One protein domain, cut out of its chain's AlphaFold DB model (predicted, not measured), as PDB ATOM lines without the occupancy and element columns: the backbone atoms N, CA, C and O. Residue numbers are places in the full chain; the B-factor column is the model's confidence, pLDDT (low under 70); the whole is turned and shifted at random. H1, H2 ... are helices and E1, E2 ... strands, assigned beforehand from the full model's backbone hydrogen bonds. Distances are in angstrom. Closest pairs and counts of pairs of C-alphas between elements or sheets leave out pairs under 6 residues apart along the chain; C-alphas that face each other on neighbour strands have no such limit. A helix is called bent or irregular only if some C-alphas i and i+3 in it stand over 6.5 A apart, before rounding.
ATOM      1  N   GLY A  12     132.736 127.232 205.939       68.94
ATOM      2  CA  GLY A  12     133.965 127.847 205.430       68.94
ATOM      3  C   GLY A  12     133.838 128.399 204.010       68.94
ATOM      4  O   GLY A  12     134.831 128.469 203.295       68.94
ATOM      5  N   TRP A  13     132.623 128.766 203.599       70.56
ATOM      6  CA  TRP A  13     132.304 129.339 202.293       70.56
ATOM      7  C   TRP A  13     132.875 128.544 201.099       70.56
ATOM      8  O   TRP A  13     133.624 129.076 200.280       70.56
ATOM      9  N   PRO A  14     132.485 127.268 200.916       66.00
ATOM     10  CA  PRO A  14     133.110 126.359 199.946       66.00
ATOM     11  C   PRO A  14     132.867 126.735 198.472       66.00
ATOM     12  O   PRO A  14     133.425 126.109 197.575       66.00
ATOM     13  N   LYS A  15     131.998 127.720 198.214       68.38
ATOM     14  CA  LYS A  15     131.682 128.267 196.887       68.38
ATOM     15  C   LYS A  15     132.017 129.754 196.769       68.38
ATOM     16  O   LYS A  15     131.576 130.378 195.805       68.38
ATOM     17  N   ASP A  16     132.718 130.333 197.746       67.44
ATOM     18  CA  ASP A  16     133.161 131.716 197.611       67.44
ATOM     19  C   ASP A  16     134.116 131.812 196.430       67.44
ATOM     20  O   ASP A  16     134.981 130.950 196.239       67.44
ATOM     21  N   ALA A  17     133.962 132.862 195.631       62.19
ATOM     22  CA  ALA A  17     134.968 133.136 194.625       62.19
ATOM     23  C   ALA A  17     136.287 133.415 195.364       62.19
ATOM     24  O   ALA A  17     136.273 134.095 196.394       62.19
ATOM     25  N   PRO A  18     137.440 132.927 194.878       64.12
ATOM     26  CA  PRO A  18     138.707 133.301 195.475       64.12
ATOM     27  C   PRO A  18     138.835 134.821 195.376       64.12
ATOM     28  O   PRO A  18     139.019 135.373 194.294       64.12
ATOM     29  N   VAL A  19     138.684 135.514 196.509       67.12
ATOM     30  CA  VAL A  19     138.851 136.966 196.568       67.12
ATOM     31  C   VAL A  19     140.327 137.246 196.319       67.12
ATOM     32  O   VAL A  19     141.151 137.209 197.232       67.12
ATOM     33  N   LEU A  20     140.688 137.481 195.063       73.38
ATOM     34  CA  LEU A  20     142.054 137.837 194.700       73.38
ATOM     35  C   LEU A  20     142.402 139.247 195.165       73.38
ATOM     36  O   LEU A  20     143.553 139.627 195.060       73.38
ATOM     37  N   ASP A  21     141.465 140.032 195.690       80.75
ATOM     38  CA  ASP A  21     141.739 141.404 196.092       80.75
ATOM     39  C   ASP A  21     142.453 141.486 197.451       80.75
ATOM     40  O   ASP A  21     141.832 141.623 198.506       80.75
ATOM     41  N   LEU A  22     143.787 141.412 197.430       86.31
ATOM     42  CA  LEU A  22     144.601 141.709 198.609       86.31
ATOM     43  C   LEU A  22     144.692 143.217 198.903       86.31
ATOM     44  O   LEU A  22     145.150 143.582 199.986       86.31
ATOM     45  N   ASN A  23     144.226 144.100 198.007       88.31
ATOM     46  CA  ASN A  23     144.274 145.547 198.241       88.31
ATOM     47  C   ASN A  23     143.432 145.949 199.456       88.31
ATOM     48  O   ASN A  23     143.805 146.870 200.182       88.31
ATOM     49  N   ALA A  24     142.338 145.222 199.719       86.00
ATOM     50  CA  ALA A  24     141.427 145.455 200.840       86.00
ATOM     51  C   ALA A  24     142.113 145.464 202.220       86.00
ATOM     52  O   ALA A  24     141.582 146.047 203.165       86.00
ATOM     53  N   TYR A  25     143.293 144.849 202.343       88.81
ATOM     54  CA  TYR A  25     144.029 144.754 203.605       88.81
ATOM     55  C   TYR A  25     145.081 145.848 203.806       88.81
ATOM     56  O   TYR A  25     145.646 145.955 204.892       88.81
ATOM     57  N   PHE A  26     145.340 146.675 202.792       92.88
ATOM     58  CA  PHE A  26     146.326 147.750 202.852       92.88
ATOM     59  C   PHE A  26     145.647 149.116 202.727       92.88
ATOM     60  O   PHE A  26     144.568 149.268 202.154       92.88
ATOM     61  N   LYS A  27     146.306 150.165 203.225       95.00
ATOM     62  CA  LYS A  27     145.880 151.539 202.925       95.00
ATOM     63  C   LYS A  27     146.192 151.861 201.466       95.00
ATOM     64  O   LYS A  27     147.217 151.420 200.951       95.00
ATOM     65  N   ARG A  28     145.338 152.653 200.816       94.75
ATOM     66  CA  ARG A  28     145.578 153.119 199.445       94.75
ATOM     67  C   ARG A  28     146.742 154.110 199.408       94.75
ATOM     68  O   ARG A  28     146.886 154.944 200.302       94.75
ATOM     69  N   SER A  29     147.574 154.005 198.380       92.50
ATOM     70  CA  SER A  29     148.659 154.941 198.096       92.50
ATOM     71  C   SER A  29     148.126 156.281 197.578       92.50
ATOM     72  O   SER A  29     147.139 156.323 196.849       92.50
ATOM     73  N   ASP A  30     148.830 157.372 197.892       88.62
ATOM     74  CA  ASP A  30     148.580 158.700 197.309       88.62
ATOM     75  C   ASP A  30     149.157 158.829 195.883       88.62
ATOM     76  O   ASP A  30     149.065 159.882 195.254       88.62
ATOM     77  N   GLU A  31     149.811 157.782 195.371       85.19
ATOM     78  CA  GLU A  31     150.260 157.710 193.985       85.19
ATOM     79  C   GLU A  31     149.072 157.411 193.050       85.19
ATOM     80  O   GLU A  31     148.538 156.305 193.094       85.19
ATOM     81  N   PRO A  32     148.697 158.331 192.143       85.12
ATOM     82  CA  PRO A  32     147.541 158.139 191.265       85.12
ATOM     83  C   PRO A  32     147.850 157.329 189.996       85.12
ATOM     84  O   PRO A  32     146.956 157.107 189.181       85.12
ATOM     85  N   ARG A  33     149.116 156.969 189.751       92.25
ATOM     86  CA  ARG A  33     149.533 156.282 188.521       92.25
ATOM     87  C   ARG A  33     149.269 154.783 188.610       92.25
ATOM     88  O   ARG A  33     149.672 154.144 189.575       92.25
ATOM     89  N   LEU A  34     148.699 154.228 187.542       94.88
ATOM     90  CA  LEU A  34     148.495 152.790 187.373       94.88
ATOM     91  C   LEU A  34     149.836 152.078 187.181       94.88
ATOM     92  O   LEU A  34     150.605 152.423 186.278       94.88
ATOM     93  N   VAL A  35     150.104 151.053 187.979       95.31
ATOM     94  CA  VAL A  35     151.235 150.154 187.755       95.31
ATOM     95  C   VAL A  35     150.850 149.148 186.672       95.31
ATOM     96  O   VAL A  35     149.892 148.398 186.826       95.31
ATOM     97  N   VAL A  36     151.582 149.127 185.558       95.00
ATOM     98  CA  VAL A  36     151.320 148.214 184.436       95.00
ATOM     99  C   VAL A  36     152.435 147.183 184.357       95.00
ATOM    100  O   VAL A  36     153.599 147.540 184.156       95.00
ATOM    101  N   CYS A  37     152.080 145.909 184.508       93.50
ATOM    102  CA  CYS A  37     153.031 144.801 184.554       93.50
ATOM    103  C   CYS A  37     152.809 143.833 183.392       93.50
ATOM    104  O   CYS A  37     151.671 143.472 183.110       93.50
ATOM    105  N   GLY A  38     153.898 143.409 182.752       90.12
ATOM    106  CA  GLY A  38     153.890 142.299 181.800       90.12
ATOM    107  C   GLY A  38     154.283 141.001 182.481       90.12
ATOM    108  O   GLY A  38     153.860 140.734 183.604       90.12
ATOM    109  N   ASP A  39     155.126 140.216 181.818       90.06
ATOM    110  CA  ASP A  39     155.694 139.021 182.428       90.06
ATOM    111  C   ASP A  39     156.714 139.362 183.507       90.06
ATOM    112  O   ASP A  39     157.716 140.031 183.250       90.06
ATOM    113  N   LEU A  40     156.415 138.918 184.726       91.81
ATOM    114  CA  LEU A  40     157.269 139.066 185.899       91.81
ATOM    115  C   LEU A  40     158.039 137.779 186.219       91.81
ATOM    116  O   LEU A  40     158.867 137.785 187.128       91.81
ATOM    117  N   THR A  41     157.808 136.694 185.473       88.88
ATOM    118  CA  THR A  41     158.414 135.382 185.727       88.88
ATOM    119  C   THR A  41     159.939 135.473 185.729       88.88
ATOM    120  O   THR A  41     160.561 135.909 184.760       88.88
ATOM    121  N   GLY A  42     160.555 135.058 186.839       88.00
ATOM    122  CA  GLY A  42     162.012 135.062 187.008       88.00
ATOM    123  C   GLY A  42     162.643 136.449 187.175       88.00
ATOM    124  O   GLY A  42     163.871 136.556 187.184       88.00
ATOM    125  N   LEU A  43     161.849 137.516 187.309       92.19
ATOM    126  CA  LEU A  43     162.357 138.851 187.607       92.19
ATOM    127  C   LEU A  43     162.480 139.046 189.123       92.19
ATOM    128  O   LEU A  43     161.659 138.562 189.890       92.19
ATOM    129  N   THR A  44     163.498 139.795 189.552       93.00
ATOM    130  CA  THR A  44     163.691 140.169 190.968       93.00
ATOM    131  C   THR A  44     163.607 141.677 191.126       93.00
ATOM    132  O   THR A  44     162.750 142.196 191.824       93.00
ATOM    133  N   TYR A  45     164.456 142.409 190.408       93.75
ATOM    134  CA  TYR A  45     164.412 143.862 190.351       93.75
ATOM    135  C   TYR A  45     163.929 144.305 188.982       93.75
ATOM    136  O   TYR A  45     164.465 143.872 187.962       93.75
ATOM    137  N   VAL A  46     162.967 145.222 188.959       93.94
ATOM    138  CA  VAL A  46     162.375 145.744 187.724       93.94
ATOM    139  C   VAL A  46     162.516 147.251 187.619       93.94
ATOM    140  O   VAL A  46     162.564 147.965 188.622       93.94
ATOM    141  N   LYS A  47     162.576 147.747 186.385       92.81
ATOM    142  CA  LYS A  47     162.567 149.179 186.090       92.81
ATOM    143  C   LYS A  47     161.207 149.616 185.564       92.81
ATOM    144  O   LYS A  47     160.670 149.007 184.637       92.81
ATOM    145  N   PHE A  48     160.716 150.741 186.073       92.44
ATOM    146  CA  PHE A  48     159.522 151.404 185.561       92.44
ATOM    147  C   PHE A  48     159.869 152.520 184.571       92.44
ATOM    148  O   PHE A  48     160.705 153.384 184.853       92.44
ATOM    149  N   ALA A  49     159.164 152.555 183.443       91.44
ATOM    150  CA  ALA A  49     158.993 153.761 182.648       91.44
ATOM    151  C   ALA A  49     157.780 154.531 183.173       91.44
ATOM    152  O   ALA A  49     156.678 153.995 183.267       91.44
ATOM    153  N   ALA A  50     157.991 155.797 183.528       91.12
ATOM    154  CA  ALA A  50     156.933 156.651 184.041       91.12
ATOM    155  C   ALA A  50     156.320 157.497 182.925       91.12
ATOM    156  O   ALA A  50     157.031 158.229 182.236       91.12
ATOM    157  N   SER A  51     154.996 157.457 182.814       91.94
ATOM    158  CA  SER A  51     154.203 158.456 182.106       91.94
ATOM    159  C   SER A  51     153.476 159.354 183.119       91.94
ATOM    160  O   SER A  51     153.665 159.239 184.335       91.94
ATOM    161  N   LYS A  52     152.633 160.269 182.624       90.62
ATOM    162  CA  LYS A  52     151.762 161.079 183.488       90.62
ATOM    163  C   LYS A  52     150.760 160.224 184.273       90.62
ATOM    164  O   LYS A  52     150.367 160.627 185.361       90.62
ATOM    165  N   THR A  53     150.356 159.076 183.731       93.56
ATOM    166  CA  THR A  53     149.231 158.271 184.235       93.56
ATOM    167  C   THR A  53     149.605 156.838 184.601       93.56
ATOM    168  O   THR A  53     148.813 156.168 185.254       93.56
ATOM    169  N   ALA A  54     150.795 156.360 184.226       94.62
ATOM    170  CA  ALA A  54     151.200 154.977 184.450       94.62
ATOM    171  C   ALA A  54     152.683 154.826 184.823       94.62
ATOM    172  O   ALA A  54     153.526 155.664 184.489       94.62
ATOM    173  N   LEU A  55     152.983 153.720 185.499       93.88
ATOM    174  CA  LEU A  55     154.313 153.182 185.753       93.88
ATOM    175  C   LEU A  55     154.391 151.800 185.106       93.88
ATOM    176  O   LEU A  55     153.898 150.822 185.660       93.88
ATOM    177  N   THR A  56     154.999 151.715 183.926       94.69
ATOM    178  CA  THR A  56     155.050 150.466 183.158       94.69
ATOM    179  C   THR A  56     156.362 149.741 183.407       94.69
ATOM    180  O   THR A  56     157.430 150.332 183.237       94.69
ATOM    181  N   VAL A  57     156.302 148.466 183.787       94.50
ATOM    182  CA  VAL A  57     157.485 147.604 183.882       94.50
ATOM    183  C   VAL A  57     158.107 147.458 182.492       94.50
ATOM    184  O   VAL A  57     157.439 147.076 181.539       94.50
ATOM    185  N   THR A  58     159.394 147.783 182.374       91.56
ATOM    186  CA  THR A  58     160.139 147.743 181.097       91.56
ATOM    187  C   THR A  58     161.156 146.611 181.009       91.56
ATOM    188  O   THR A  58     161.745 146.407 179.952       91.56
ATOM    189  N   GLY A  59     161.373 145.882 182.105       89.00
ATOM    190  CA  GLY A  59     162.313 144.768 182.177       89.00
ATOM    191  C   GLY A  59     163.132 144.753 183.471       89.00
ATOM    192  O   GLY A  59     162.894 145.575 184.370       89.00
ATOM    193  N   PRO A  60     164.098 143.821 183.572       90.69
ATOM    194  CA  PRO A  60     164.951 143.673 184.742       90.69
ATOM    195  C   PRO A  60     165.910 144.856 184.924       90.69
ATOM    196  O   PRO A  60     166.263 145.564 183.979       90.69
ATOM    197  N   THR A  61     166.389 145.050 186.150       84.38
ATOM    198  CA  THR A  61     167.453 146.010 186.461       84.38
ATOM    199  C   THR A  61     168.386 145.481 187.540       84.38
ATOM    200  O   THR A  61     167.972 144.766 188.440       84.38
ATOM    201  N   THR A  62     169.658 145.867 187.491       69.38
ATOM    202  CA  THR A  62     170.650 145.573 188.542       69.38
ATOM    203  C   THR A  62     170.767 146.706 189.568       69.38
ATOM    204  O   THR A  62     171.607 146.659 190.468       69.38
ATOM    205  N   ALA A  63     169.937 147.750 189.439       60.16
ATOM    206  CA  ALA A  63     170.052 149.017 190.164       60.16
ATOM    207  C   ALA A  63     169.761 148.950 191.678       60.16
ATOM    208  O   ALA A  63     169.696 149.993 192.325       60.16
ATOM    209  N   SER A  64     169.649 147.760 192.270       52.44
ATOM    210  CA  SER A  64     169.470 147.607 193.713       52.44
ATOM    211  C   SER A  64     170.712 147.933 194.543       52.44
ATOM    212  O   SER A  64     170.602 148.220 195.733       52.44
ATOM    213  N   ARG A  65     171.907 147.918 193.932       47.59
ATOM    214  CA  ARG A  65     173.164 147.829 194.695       47.59
ATOM    215  C   ARG A  65     173.924 149.128 194.965       47.59
ATOM    216  O   ARG A  65     174.820 149.107 195.803       47.59
ATOM    217  N   ARG A  66     173.621 150.266 194.322       41.78
ATOM    218  CA  ARG A  66     174.340 151.535 194.594       41.78
ATOM    219  C   ARG A  66     173.447 152.766 194.459       41.78
ATOM    220  O   ARG A  66     173.342 153.363 193.389       41.78
ATOM    221  N   ALA A  67     172.866 153.207 195.572       43.34
ATOM    222  CA  ALA A  67     172.273 154.536 195.660       43.34
ATOM    223  C   ALA A  67     173.368 155.607 195.643       43.34
ATOM    224  O   ALA A  67     174.116 155.772 196.606       43.34
ATOM    225  N   ASN A  68     173.445 156.377 194.560       41.00
ATOM    226  CA  ASN A  68     174.207 157.616 194.568       41.00
ATOM    227  C   ASN A  68     173.440 158.639 195.430       41.00
ATOM    228  O   ASN A  68     172.344 159.069 195.060       41.00
ATOM    229  N   ARG A  69     173.993 158.992 196.601       43.38
ATOM    230  CA  ARG A  69     173.363 159.812 197.665       43.38
ATOM    231  C   ARG A  69     172.894 161.211 197.222       43.38
ATOM    232  O   ARG A  69     172.205 161.871 197.988       43.38
ATOM    233  N   GLN A  70     173.222 161.655 196.008       39.84
ATOM    234  CA  GLN A  70     172.943 163.007 195.504       39.84
ATOM    235  C   GLN A  70     171.674 163.163 194.643       39.84
ATOM    236  O   GLN A  70     171.365 164.281 194.237       39.84
ATOM    237  N   ARG A  71     170.910 162.102 194.335       41.41
ATOM    238  CA  ARG A  71     169.678 162.252 193.530       41.41
ATOM    239  C   ARG A  71     168.456 162.557 194.404       41.41
ATOM    240  O   ARG A  71     168.153 161.833 195.348       41.41
ATOM    241  N   SER A  72     167.767 163.646 194.063       36.97
ATOM    242  CA  SER A  72     166.620 164.193 194.789       36.97
ATOM    243  C   SER A  72     165.478 163.180 194.978       36.97
ATOM    244  O   SER A  72     165.218 162.316 194.137       36.97
ATOM    245  N   VAL A  73     164.753 163.334 196.090       44.56
ATOM    246  CA  VAL A  73     163.610 162.511 196.547       44.56
ATOM    247  C   VAL A  73     162.510 162.339 195.481       44.56
ATOM    248  O   VAL A  73     161.768 161.363 195.501       44.56
ATOM    249  N   LYS A  74     162.450 163.222 194.476       42.62
ATOM    250  CA  LYS A  74     161.455 163.194 193.392       42.62
ATOM    251  C   LYS A  74     161.693 162.107 192.324       42.62
ATOM    252  O   LYS A  74     160.798 161.866 191.522       42.62
ATOM    253  N   GLY A  75     162.864 161.454 192.300       43.72
ATOM    254  CA  GLY A  75     163.267 160.505 191.243       43.72
ATOM    255  C   GLY A  75     163.449 159.035 191.657       43.72
ATOM    256  O   GLY A  75     163.788 158.216 190.809       43.72
ATOM    257  N   ARG A  76     163.240 158.675 192.933       54.09
ATOM    258  CA  ARG A  76     163.561 157.337 193.490       54.09
ATOM    259  C   ARG A  76     162.532 156.223 193.224       54.09
ATOM    260  O   ARG A  76     162.786 155.074 193.547       54.09
ATOM    261  N   ARG A  77     161.396 156.520 192.588       63.53
ATOM    262  CA  ARG A  77     160.259 155.581 192.447       63.53
ATOM    263  C   ARG A  77     160.314 154.640 191.233       63.53
ATOM    264  O   ARG A  77     159.333 153.970 190.946       63.53
ATOM    265  N   GLN A  78     161.414 154.617 190.479       77.56
ATOM    266  CA  GLN A  78     161.472 153.898 189.194       77.56
ATOM    267  C   GLN A  78     162.049 152.482 189.273       77.56
ATOM    268  O   GLN A  78     162.239 151.852 188.234       77.56
ATOM    269  N   VAL A  79     162.314 151.975 190.477       90.56
ATOM    270  CA  VAL A  79     162.733 150.587 190.693       90.56
ATOM    271  C   VAL A  79     161.688 149.881 191.546       90.56
ATOM    272  O   VAL A  79     161.230 150.431 192.552       90.56
ATOM    273  N   GLY A  80     161.310 148.680 191.121       93.44
ATOM    274  CA  GLY A  80     160.443 147.772 191.859       93.44
ATOM    275  C   GLY A  80     161.161 146.478 192.211       93.44
ATOM    276  O   GLY A  80     162.180 146.146 191.601       93.44
ATOM    277  N   TYR A  81     160.606 145.760 193.178       95.56
ATOM    278  CA  TYR A  81     161.007 144.406 193.546       95.56
ATOM    279  C   TYR A  81     159.842 143.452 193.271       95.56
ATOM    280  O   TYR A  81     158.715 143.767 193.637       95.56
ATOM    281  N   VAL A  82     160.088 142.314 192.633       96.06
ATOM    282  CA  VAL A  82     159.088 141.267 192.395       96.06
ATOM    283  C   VAL A  82     159.207 140.222 193.496       96.06
ATOM    284  O   VAL A  82     160.297 139.727 193.776       96.06
ATOM    285  N   LEU A  83     158.089 139.937 194.150       95.50
ATOM    286  CA  LEU A  83     157.970 138.989 195.249       95.50
ATOM    287  C   LEU A  83     156.973 137.908 194.862       95.50
ATOM    288  O   LEU A  83     155.981 138.208 194.209       95.50
ATOM    289  N   ASP A  84     157.197 136.691 195.334       93.38
ATOM    290  CA  ASP A  84     156.225 135.605 195.265       93.38
ATOM    291  C   ASP A  84     156.004 135.085 196.686       93.38
ATOM    292  O   ASP A  84     156.957 134.713 197.370       93.38
ATOM    293  N   ILE A  85     154.756 135.133 197.152       91.19
ATOM    294  CA  ILE A  85     154.360 134.651 198.485       91.19
ATOM    295  C   ILE A  85     153.473 133.401 198.421       91.19
ATOM    296  O   ILE A  85     152.808 133.108 199.409       91.19
ATOM    297  N   THR A  86     153.408 132.759 197.248       82.81
ATOM    298  CA  THR A  86     152.698 131.527 196.858       82.81
ATOM    299  C   THR A  86     151.635 131.005 197.838       82.81
ATOM    300  O   THR A  86     151.938 130.577 198.949       82.81
ATOM    301  N   ALA A  87     150.380 130.934 197.381       79.31
ATOM    302  CA  ALA A  87     149.263 130.281 198.080       79.31
ATOM    303  C   ALA A  87     149.148 130.574 199.597       79.31
ATOM    304  O   ALA A  87     149.048 129.636 200.397       79.31
ATOM    305  N   PRO A  88     149.142 131.850 200.037       77.19
ATOM    306  CA  PRO A  88     149.079 132.147 201.459       77.19
ATOM    307  C   PRO A  88     147.741 131.671 202.046       77.19
ATOM    308  O   PRO A  88     146.676 132.059 201.568       77.19
ATOM    309  N   ALA A  89     147.801 130.863 203.112       75.75
ATOM    310  CA  ALA A  89     146.605 130.341 203.783       75.75
ATOM    311  C   ALA A  89     145.709 131.470 204.327       75.75
ATOM    312  O   ALA A  89     144.484 131.389 204.269       75.75
ATOM    313  N   GLU A  90     146.338 132.548 204.802       81.75
ATOM    314  CA  GLU A  90     145.681 133.780 205.236       81.75
ATOM    315  C   GLU A  90     146.248 134.990 204.476       81.75
ATOM    316  O   GLU A  90     147.474 135.070 204.296       81.75
ATOM    317  N   PRO A  91     145.406 135.960 204.069       85.38
ATOM    318  CA  PRO A  91     145.848 137.202 203.440       85.38
ATOM    319  C   PRO A  91     146.854 137.972 204.311       85.38
ATOM    320  O   PRO A  91     146.558 138.256 205.475       85.38
ATOM    321  N   PRO A  92     148.037 138.355 203.794       89.81
ATOM    322  CA  PRO A  92     148.906 139.266 204.524       89.81
ATOM    323  C   PRO A  92     148.251 140.649 204.606       89.81
ATOM    324  O   PRO A  92     147.778 141.183 203.605       89.81
ATOM    325  N   THR A  93     148.262 141.243 205.797       90.62
ATOM    326  CA  THR A  93     147.655 142.563 206.054       90.62
ATOM    327  C   THR A  93     148.679 143.657 206.342       90.62
ATOM    328  O   THR A  93     148.338 144.824 206.512       90.62
ATOM    329  N   THR A  94     149.957 143.286 206.417       93.62
ATOM    330  CA  THR A  94     151.066 144.188 206.724       93.62
ATOM    331  C   THR A  94     152.288 143.834 205.889       93.62
ATOM    332  O   THR A  94     152.424 142.709 205.399       93.62
ATOM    333  N   TRP A  95     153.213 144.789 205.767       95.50
ATOM    334  CA  TRP A  95     154.513 144.557 205.139       95.50
ATOM    335  C   TRP A  95     155.280 143.418 205.820       95.50
ATOM    336  O   TRP A  95     155.723 142.487 205.157       95.50
ATOM    337  N   THR A  96     155.339 143.414 207.152       94.38
ATOM    338  CA  THR A  96     155.956 142.331 207.933       94.38
ATOM    339  C   THR A  96     155.290 140.979 207.672       94.38
ATOM    340  O   THR A  96     155.971 139.960 207.581       94.38
ATOM    341  N   GLY A  97     153.966 140.963 207.480       93.75
ATOM    342  CA  GLY A  97     153.231 139.768 207.072       93.75
ATOM    343  C   GLY A  97     153.702 139.226 205.720       93.75
ATOM    344  O   GLY A  97     153.891 138.018 205.585       93.75
ATOM    345  N   ILE A  98     153.965 140.093 204.742       94.94
ATOM    346  CA  ILE A  98     154.550 139.690 203.453       94.94
ATOM    347  C   ILE A  98     155.955 139.123 203.662       94.94
ATOM    348  O   ILE A  98     156.227 138.014 203.215       94.94
ATOM    349  N   LEU A  99     156.818 139.831 204.398       95.75
ATOM    350  CA  LEU A  99     158.197 139.397 204.647       95.75
ATOM    351  C   LEU A  99     158.279 138.021 205.318       95.75
ATOM    352  O   LEU A  99     159.133 137.221 204.958       95.75
ATOM    353  N   SER A 100     157.374 137.726 206.257       94.44
ATOM    354  CA  SER A 100     157.339 136.437 206.969       94.44
ATOM    355  C   SER A 100     157.047 135.221 206.080       94.44
ATOM    356  O   SER A 100     157.209 134.090 206.528       94.44
ATOM    357  N   ARG A 101     156.598 135.448 204.838       93.44
ATOM    358  CA  ARG A 101     156.278 134.410 203.845       93.44
ATOM    359  C   ARG A 101     157.403 134.191 202.829       93.44
ATOM    360  O   ARG A 101     157.270 133.340 201.960       93.44
ATOM    361  N   LEU A 102     158.484 134.962 202.925       93.94
ATOM    362  CA  LEU A 102     159.658 134.863 202.063       93.94
ATOM    363  C   LEU A 102     160.786 134.129 202.795       93.94
ATOM    364  O   LEU A 102     160.790 134.037 204.025       93.94
ATOM    365  N   ASP A 103     161.782 133.649 202.052       94.62
ATOM    366  CA  ASP A 103     163.019 133.177 202.666       94.62
ATOM    367  C   ASP A 103     163.774 134.332 203.351       94.62
ATOM    368  O   ASP A 103     163.648 135.509 202.997       94.62
ATOM    369  N   GLU A 104     164.588 133.988 204.347       94.62
ATOM    370  CA  GLU A 104     165.258 134.967 205.203       94.62
ATOM    371  C   GLU A 104     166.188 135.917 204.430       94.62
ATOM    372  O   GLU A 104     166.345 137.080 204.813       94.62
ATOM    373  N   HIS A 105     166.805 135.449 203.341       94.25
ATOM    374  CA  HIS A 105     167.695 136.274 202.536       94.25
ATOM    375  C   HIS A 105     166.898 137.324 201.757       94.25
ATOM    376  O   HIS A 105     167.167 138.520 201.902       94.25
ATOM    377  N   THR A 106     165.878 136.886 201.014       93.69
ATOM    378  CA  THR A 106     164.994 137.766 200.239       93.69
ATOM    379  C   THR A 106     164.290 138.776 201.140       93.69
ATOM    380  O   THR A 106     164.283 139.968 200.829       93.69
ATOM    381  N   ALA A 107     163.751 138.336 202.284       95.69
ATOM    382  CA  ALA A 107     163.060 139.205 203.235       95.69
ATOM    383  C   ALA A 107     163.965 140.345 203.732       95.69
ATOM    384  O   ALA A 107     163.567 141.511 203.715       95.69
ATOM    385  N   ARG A 108     165.206 140.031 204.129       94.81
ATOM    386  CA  ARG A 108     166.181 141.038 204.581       94.81
ATOM    387  C   ARG A 108     166.595 141.985 203.455       94.81
ATOM    388  O   ARG A 108     166.727 143.187 203.690       94.81
ATOM    389  N   GLU A 109     166.815 141.465 202.247       94.00
ATOM    390  CA  GLU A 109     167.219 142.271 201.091       94.00
ATOM    391  C   GLU A 109     166.134 143.277 200.697       94.00
ATOM    392  O   GLU A 109     166.412 144.479 200.607       94.00
ATOM    393  N   VAL A 110     164.895 142.813 200.497       93.81
ATOM    394  CA  VAL A 110     163.794 143.677 200.056       93.81
ATOM    395  C   VAL A 110     163.424 144.705 201.123       93.81
ATOM    396  O   VAL A 110     163.219 145.875 200.799       93.81
ATOM    397  N   ASP A 111     163.423 144.315 202.401       95.56
ATOM    398  CA  ASP A 111     163.136 145.222 203.511       95.56
ATOM    399  C   ASP A 111     164.212 146.309 203.643       95.56
ATOM    400  O   ASP A 111     163.908 147.502 203.706       95.56
ATOM    401  N   SER A 112     165.494 145.933 203.562       92.81
ATOM    402  CA  SER A 112     166.595 146.900 203.553       92.81
ATOM    403  C   SER A 112     166.528 147.839 202.344       92.81
ATOM    404  O   SER A 112     166.842 149.032 202.459       92.81
ATOM    405  N   ALA A 113     166.145 147.333 201.170       90.75
ATOM    406  CA  ALA A 113     165.994 148.142 199.966       90.75
ATOM    407  C   ALA A 113     164.816 149.124 200.079       90.75
ATOM    408  O   ALA A 113     164.937 150.270 199.637       90.75
ATOM    409  N   ALA A 114     163.709 148.710 200.700       91.69
ATOM    410  CA  ALA A 114     162.545 149.555 200.954       91.69
ATOM    411  C   ALA A 114     162.867 150.668 201.963       91.69
ATOM    412  O   ALA A 114     162.653 151.847 201.673       91.69
ATOM    413  N   LYS A 115     163.483 150.320 203.102       92.06
ATOM    414  CA  LYS A 115     163.887 151.272 204.155       92.06
ATOM    415  C   LYS A 115     164.862 152.332 203.647       92.06
ATOM    416  O   LYS A 115     164.742 153.508 203.977       92.06
ATOM    417  N   SER A 116     165.810 151.934 202.798       86.75
ATOM    418  CA  SER A 116     166.783 152.852 202.186       86.75
ATOM    419  C   SER A 116     166.230 153.669 201.006       86.75
ATOM    420  O   SER A 116     166.921 154.557 200.494       86.75
ATOM    421  N   GLY A 117     164.996 153.391 200.566       85.12
ATOM    422  CA  GLY A 117     164.370 154.033 199.410       85.12
ATOM    423  C   GLY A 117     165.034 153.676 198.076       85.12
ATOM    424  O   GLY A 117     165.007 154.480 197.140       85.12
ATOM    425  N   ASN A 118     165.684 152.511 197.995       85.56
ATOM    426  CA  ASN A 118     166.267 151.984 196.758       85.56
ATOM    427  C   ASN A 118     165.207 151.360 195.848       85.56
ATOM    428  O   ASN A 118     165.385 151.343 194.630       85.56
ATOM    429  N   ILE A 119     164.108 150.881 196.433       90.62
ATOM    430  CA  ILE A 119     162.901 150.468 195.719       90.62
ATOM    431  C   ILE A 119     161.736 151.358 196.139       90.62
ATOM    432  O   ILE A 119     161.634 151.754 197.298       90.62
ATOM    433  N   GLY A 120     160.876 151.688 195.179       90.75
ATOM    434  CA  GLY A 120     159.636 152.424 195.431       90.75
ATOM    435  C   GLY A 120     158.396 151.537 195.417       90.75
ATOM    436  O   GLY A 120     157.356 151.970 195.903       90.75
ATOM    437  N   TYR A 121     158.505 150.324 194.863       94.75
ATOM    438  CA  TYR A 121     157.391 149.389 194.747       94.75
ATOM    439  C   TYR A 121     157.805 147.952 195.048       94.75
ATOM    440  O   TYR A 121     158.902 147.537 194.672       94.75
ATOM    441  N   ALA A 122     156.894 147.183 195.636       95.69
ATOM    442  CA  ALA A 122     156.897 145.727 195.582       95.69
ATOM    443  C   ALA A 122     155.733 145.240 194.709       95.69
ATOM    444  O   ALA A 122     154.605 145.700 194.869       95.69
ATOM    445  N   LEU A 123     156.014 144.326 193.784       96.50
ATOM    446  CA  LEU A 123     155.050 143.622 192.945       96.50
ATOM    447  C   LEU A 123     154.929 142.202 193.495       96.50
ATOM    448  O   LEU A 123     155.818 141.385 193.289       96.50
ATOM    449  N   VAL A 124     153.875 141.946 194.257       95.56
ATOM    450  CA  VAL A 124     153.683 140.712 195.018       95.56
ATOM    451  C   VAL A 124     152.760 139.784 194.241       95.56
ATOM    452  O   VAL A 124     151.561 140.042 194.136       95.56
ATOM    453  N   GLN A 125     153.333 138.722 193.691       93.75
ATOM    454  CA  GLN A 125     152.634 137.606 193.073       93.75
ATOM    455  C   GLN A 125     152.178 136.623 194.155       93.75
ATOM    456  O   GLN A 125     152.858 136.406 195.161       93.75
ATOM    457  N   TYR A 126     150.989 136.062 193.972       91.50
ATOM    458  CA  TYR A 126     150.424 135.046 194.853       91.50
ATOM    459  C   TYR A 126     149.414 134.206 194.088       91.50
ATOM    460  O   TYR A 126     148.907 134.602 193.042       91.50
ATOM    461  N   GLU A 127     149.067 133.063 194.660       87.56
ATOM    462  CA  GLU A 127     147.989 132.217 194.167       87.56
ATOM    463  C   GLU A 127     146.870 132.175 195.206       87.56
ATOM    464  O   GLU A 127     147.135 132.144 196.407       87.56
ATOM    465  N   ARG A 128     145.608 132.174 194.776       82.00
ATOM    466  CA  ARG A 128     144.473 131.892 195.661       82.00
ATOM    467  C   ARG A 128     143.390 131.156 194.887       82.00
ATOM    468  O   ARG A 128     142.914 131.641 193.866       82.00
ATOM    469  N   GLY A 129     143.002 129.979 195.381       77.25
ATOM    470  CA  GLY A 129     141.986 129.142 194.736       77.25
ATOM    471  C   GLY A 129     142.342 128.733 193.304       77.25
ATOM    472  O   GLY A 129     141.453 128.684 192.465       77.25
ATOM    473  N   GLY A 130     143.628 128.504 193.007       81.38
ATOM    474  CA  GLY A 130     144.108 128.146 191.667       81.38
ATOM    475  C   GLY A 130     144.231 129.318 190.686       81.38
ATOM    476  O   GLY A 130     144.542 129.099 189.517       81.38
ATOM    477  N   HIS A 131     144.004 130.559 191.132       82.88
ATOM    478  CA  HIS A 131     144.159 131.754 190.306       82.88
ATOM    479  C   HIS A 131     145.351 132.596 190.756       82.88
ATOM    480  O   HIS A 131     145.564 132.807 191.950       82.88
ATOM    481  N   GLN A 132     146.093 133.115 189.781       86.44
ATOM    482  CA  GLN A 132     147.195 134.043 190.007       86.44
ATOM    483  C   GLN A 132     146.659 135.440 190.345       86.44
ATOM    484  O   GLN A 132     145.744 135.947 189.695       86.44
ATOM    485  N   GLY A 133     147.239 136.059 191.366       89.00
ATOM    486  CA  GLY A 133     146.958 137.417 191.803       89.00
ATOM    487  C   GLY A 133     148.220 138.273 191.810       89.00
ATOM    488  O   GLY A 133     149.343 137.767 191.868       89.00
ATOM    489  N   LEU A 134     148.026 139.588 191.737       92.69
ATOM    490  CA  LEU A 134     149.102 140.567 191.757       92.69
ATOM    491  C   LEU A 134     148.698 141.755 192.627       92.69
ATOM    492  O   LEU A 134     147.679 142.396 192.385       92.69
ATOM    493  N   LEU A 135     149.538 142.066 193.608       94.38
ATOM    494  CA  LEU A 135     149.408 143.219 194.489       94.38
ATOM    495  C   LEU A 135     150.600 144.145 194.248       94.38
ATOM    496  O   LEU A 135     151.749 143.727 194.372       94.38
ATOM    497  N   ALA A 136     150.347 145.414 193.933       95.75
ATOM    498  CA  ALA A 136     151.397 146.425 193.886       95.75
ATOM    499  C   ALA A 136     151.382 147.242 195.178       95.75
ATOM    500  O   ALA A 136     150.376 147.863 195.512       95.75
ATOM    501  N   LEU A 137     152.507 147.285 195.888       96.06
ATOM    502  CA  LEU A 137     152.684 148.095 197.088       96.06
ATOM    503  C   LEU A 137     153.664 149.223 196.809       96.06
ATOM    504  O   LEU A 137     154.820 148.959 196.499       96.06
ATOM    505  N   ALA A 138     153.225 150.467 196.958       95.06
ATOM    506  CA  ALA A 138     154.107 151.615 197.085       95.06
ATOM    507  C   ALA A 138     154.773 151.580 198.466       95.06
ATOM    508  O   ALA A 138     154.089 151.489 199.488       95.06
ATOM    509  N   LEU A 139     156.103 151.656 198.486       93.75
ATOM    510  CA  LEU A 139     156.914 151.509 199.692       93.75
ATOM    511  C   LEU A 139     157.591 152.828 200.048       93.75
ATOM    512  O   LEU A 139     158.207 153.475 199.198       93.75
ATOM    513  N   THR A 140     157.504 153.213 201.319       91.31
ATOM    514  CA  THR A 140     158.221 154.371 201.863       91.31
ATOM    515  C   THR A 140     158.856 154.006 203.201       91.31
ATOM    516  O   THR A 140     158.155 153.627 204.133       91.31
ATOM    517  N   GLY A 141     160.180 154.137 203.310       89.12
ATOM    518  CA  GLY A 141     160.870 154.030 204.597       89.12
ATOM    519  C   GLY A 141     160.470 155.173 205.536       89.12
ATOM    520  O   GLY A 141     160.433 156.334 205.118       89.12
ATOM    521  N   THR A 142     160.162 154.854 206.789       88.81
ATOM    522  CA  THR A 142     159.805 155.827 207.829       88.81
ATOM    523  C   THR A 142     161.036 156.249 208.637       88.81
ATOM    524  O   THR A 142     162.087 155.608 208.587       88.81
ATOM    525  N   ALA A 143     160.919 157.345 209.394       84.38
ATOM    526  CA  ALA A 143     161.999 157.821 210.265       84.38
ATOM    527  C   ALA A 143     162.369 156.805 211.362       84.38
ATOM    528  O   ALA A 143     163.531 156.739 211.761       84.38
ATOM    529  N   ASP A 144     161.406 155.983 211.780       87.38
ATOM    530  CA  ASP A 144     161.575 154.955 212.811       87.38
ATOM    531  C   ASP A 144     162.234 153.673 212.271       87.38
ATOM    532  O   ASP A 144     162.407 152.702 213.000       87.38
ATOM    533  N   GLY A 145     162.624 153.661 210.991       85.69
ATOM    534  CA  GLY A 145     163.255 152.508 210.358       85.69
ATOM    535  C   GLY A 145     162.274 151.403 209.969       85.69
ATOM    536  O   GLY A 145     162.716 150.283 209.728       85.69
ATOM    537  N   GLU A 146     160.979 151.713 209.874       91.75
ATOM    538  CA  GLU A 146     159.924 150.824 209.378       91.75
ATOM    539  C   GLU A 146     159.588 151.122 207.906       91.75
ATOM    540  O   GLU A 146     160.097 152.077 207.312       91.75
ATOM    541  N   VAL A 147     158.730 150.304 207.295       94.00
ATOM    542  CA  VAL A 147     158.237 150.513 205.923       94.00
ATOM    543  C   VAL A 147     156.731 150.757 205.950       94.00
ATOM    544  O   VAL A 147     155.959 149.888 206.351       94.00
ATOM    545  N   ASP A 148     156.304 151.928 205.476       94.12
ATOM    546  CA  ASP A 148     154.905 152.191 205.137       94.12
ATOM    547  C   ASP A 148     154.627 151.601 203.749       94.12
ATOM    548  O   ASP A 148     155.171 152.068 202.741       94.12
ATOM    549  N   ALA A 149     153.817 150.543 203.714       95.81
ATOM    550  CA  ALA A 149     153.412 149.852 202.498       95.81
ATOM    551  C   ALA A 149     151.935 150.128 202.211       95.81
ATOM    552  O   ALA A 149     151.057 149.828 203.023       95.81
ATOM    553  N   ARG A 150     151.660 150.688 201.034       95.62
ATOM    554  CA  ARG A 150     150.311 151.075 200.611       95.62
ATOM    555  C   ARG A 150     150.012 150.531 199.231       95.62
ATOM    556  O   ARG A 150     150.868 150.616 198.356       95.62
ATOM    557  N   TRP A 151     148.816 150.001 199.009       95.50
ATOM    558  CA  TRP A 151     148.491 149.432 197.707       95.50
ATOM    559  C   TRP A 151     148.347 150.521 196.639       95.50
ATOM    560  O   TRP A 151     147.879 151.632 196.911       95.50
ATOM    561  N   ALA A 152     148.773 150.200 195.426       94.31
ATOM    562  CA  ALA A 152     148.603 151.009 194.231       94.31
ATOM    563  C   ALA A 152     147.777 150.226 193.209       94.31
ATOM    564  O   ALA A 152     147.873 149.000 193.141       94.31
ATOM    565  N   ASP A 153     146.986 150.938 192.404       94.56
ATOM    566  CA  ASP A 153     146.258 150.324 191.297       94.56
ATOM    567  C   ASP A 153     147.250 149.590 190.382       94.56
ATOM    568  O   ASP A 153     148.273 150.156 189.976       94.56
ATOM    569  N   VAL A 154     146.953 148.332 190.055       94.00
ATOM    570  CA  VAL A 154     147.802 147.487 189.212       94.00
ATOM    571  C   VAL A 154     146.980 146.806 188.128       94.00
ATOM    572  O   VAL A 154     145.861 146.356 188.358       94.00
ATOM    573  N   ALA A 155     147.540 146.742 186.925       92.62
ATOM    574  CA  ALA A 155     146.963 146.023 185.805       92.62
ATOM    575  C   ALA A 155     148.037 145.221 185.079       92.62
ATOM    576  O   ALA A 155     149.168 145.676 184.889       92.62
ATOM    577  N   SER A 156     147.648 144.032 184.639       89.69
ATOM    578  CA  SER A 156     148.464 143.221 183.751       89.69
ATOM    579  C   SER A 156     148.262 143.647 182.299       89.69
ATOM    580  O   SER A 156     147.148 143.959 181.873       89.69
ATOM    581  N   ASN A 157     149.347 143.643 181.534       89.56
ATOM    582  CA  ASN A 157     149.329 143.718 180.081       89.56
ATOM    583  C   ASN A 157     149.834 142.426 179.421       89.56
ATOM    584  O   ASN A 157     150.249 142.433 178.259       89.56
TER     585      ASN A 157
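This is residues 12 to 157 of the 380 residues of the protein "ThiF domain-containing protein" of Nocardioides sp. Root614 (UniProt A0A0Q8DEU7). A single eight-stranded sheet curls like part of a barrel and folds back on itself, with E7, E6, E5 and E4 in one leaf, E3, E1 and E8 in the other, and E2 as the hinge between them. H4, the longest helix, and the short H1 lie on opposite faces of this sheet, while the unnamed tail at residues 12 to 19 and the link at residues 61 to 72 lie toward opposite ends of the longest axis. The printed part has 146 residues, with four named helices and eight named strands in the order H1, E1, E2, E3, H2, E4, H3, H4, E5, E6, E7, E8. The sheet is mixed, ordered E7, E6, E5, E4, E2, E3, E1, E8, and the class is mixed, helices and strands. The whole is compact, with a radius of gyration of the C-alphas of 15.0 A, yet elongated in outline, with spans of 54 by 31 by 29 A.

The sheet is strongly twisted, its C-alphas lying up to 9.3 A off its best plane. E5, residues 121 to 128, E6, residues 131 to 141, and E7, residues 147 to 152, form a meander, each strand the antiparallel neighbour of the one before. E5 and E6 are a hairpin, with N 124 and O 135 2.8 A apart, within hydrogen-bond range; E6 and E7 are another, with N 138 and O 150 at 2.7 A. E4, residues 79 to 84, is parallel to E5, with N 125 and O 83 at 2.7 A, and antiparallel to E2, residues 45 to 50, with N 46 and O 80 at 2.9 A. E2 and E3, residues 54 to 60, are a hairpin, with N 49 and O 56 at 2.8 A. E1, residues 34 to 37, is parallel to E3, with N 55 and O 34 at 2.8 A, and to E8, residues 154 to 156, with N 37 and O 155 at 2.9 A. E7 runs on into E8 at 56 degrees across a break of 1 residue. H4, residues 104 to 115, is on the sheet; its closest C-alphas to E6 are those of Lys 115 and Gly 141, 4.1 A. H1, residues 22 to 25, is on the opposite face, over E6 at a height over the sheet of 8.2 A. H3, residues 95 to 99, is on the sheet, over none of its strands, and close but not clearly touching H4, with the C-alphas of Leu 99 and Ala 107 5.1 A apart. E4, H3, H4 and E5 make a strand-helix-strand unit, parallel neighbour strands with helices between, its crossover right-handed. H2, residues 73 to 78, is on the sheet and irregular, with C-alphas 74 and 77 7.8 A apart. E3, H2 and E4 make a split unit, with E2 between its two strands, its crossover also right-handed. Every O i to N i+4 pair is within hydrogen-bond range in H3 and H4; H2 has 0 of 2, and 0 of 3 O i to N i+3 pairs, and H1 is too short for an O i to N i+4 pair.

H1 begins at C-alpha 22, (144.601, 141.709, 198.609). E6 is 31.3 A long, E5 21.8 A, E3 17.8 A, E4 17.0 A, H4 16.4 A and E2 16.1 A. E6 runs from C-alpha 131 at (144.159, 131.754, 190.306) to C-alpha 141. E8 ends at C-alpha 156, (148.464, 143.221, 183.751).

The C-alphas farthest apart are those of Pro 14 and Gln 70, 54.3 A. The printed part has no cut. The link from E3 to H2, residues 61 to 72, is long. The mean pLDDT of the printed part is 84.8, and it is under 70 at residue 12, residues 14 to 19 and residues 62 to 77, of which 73 to 77 belong to H2.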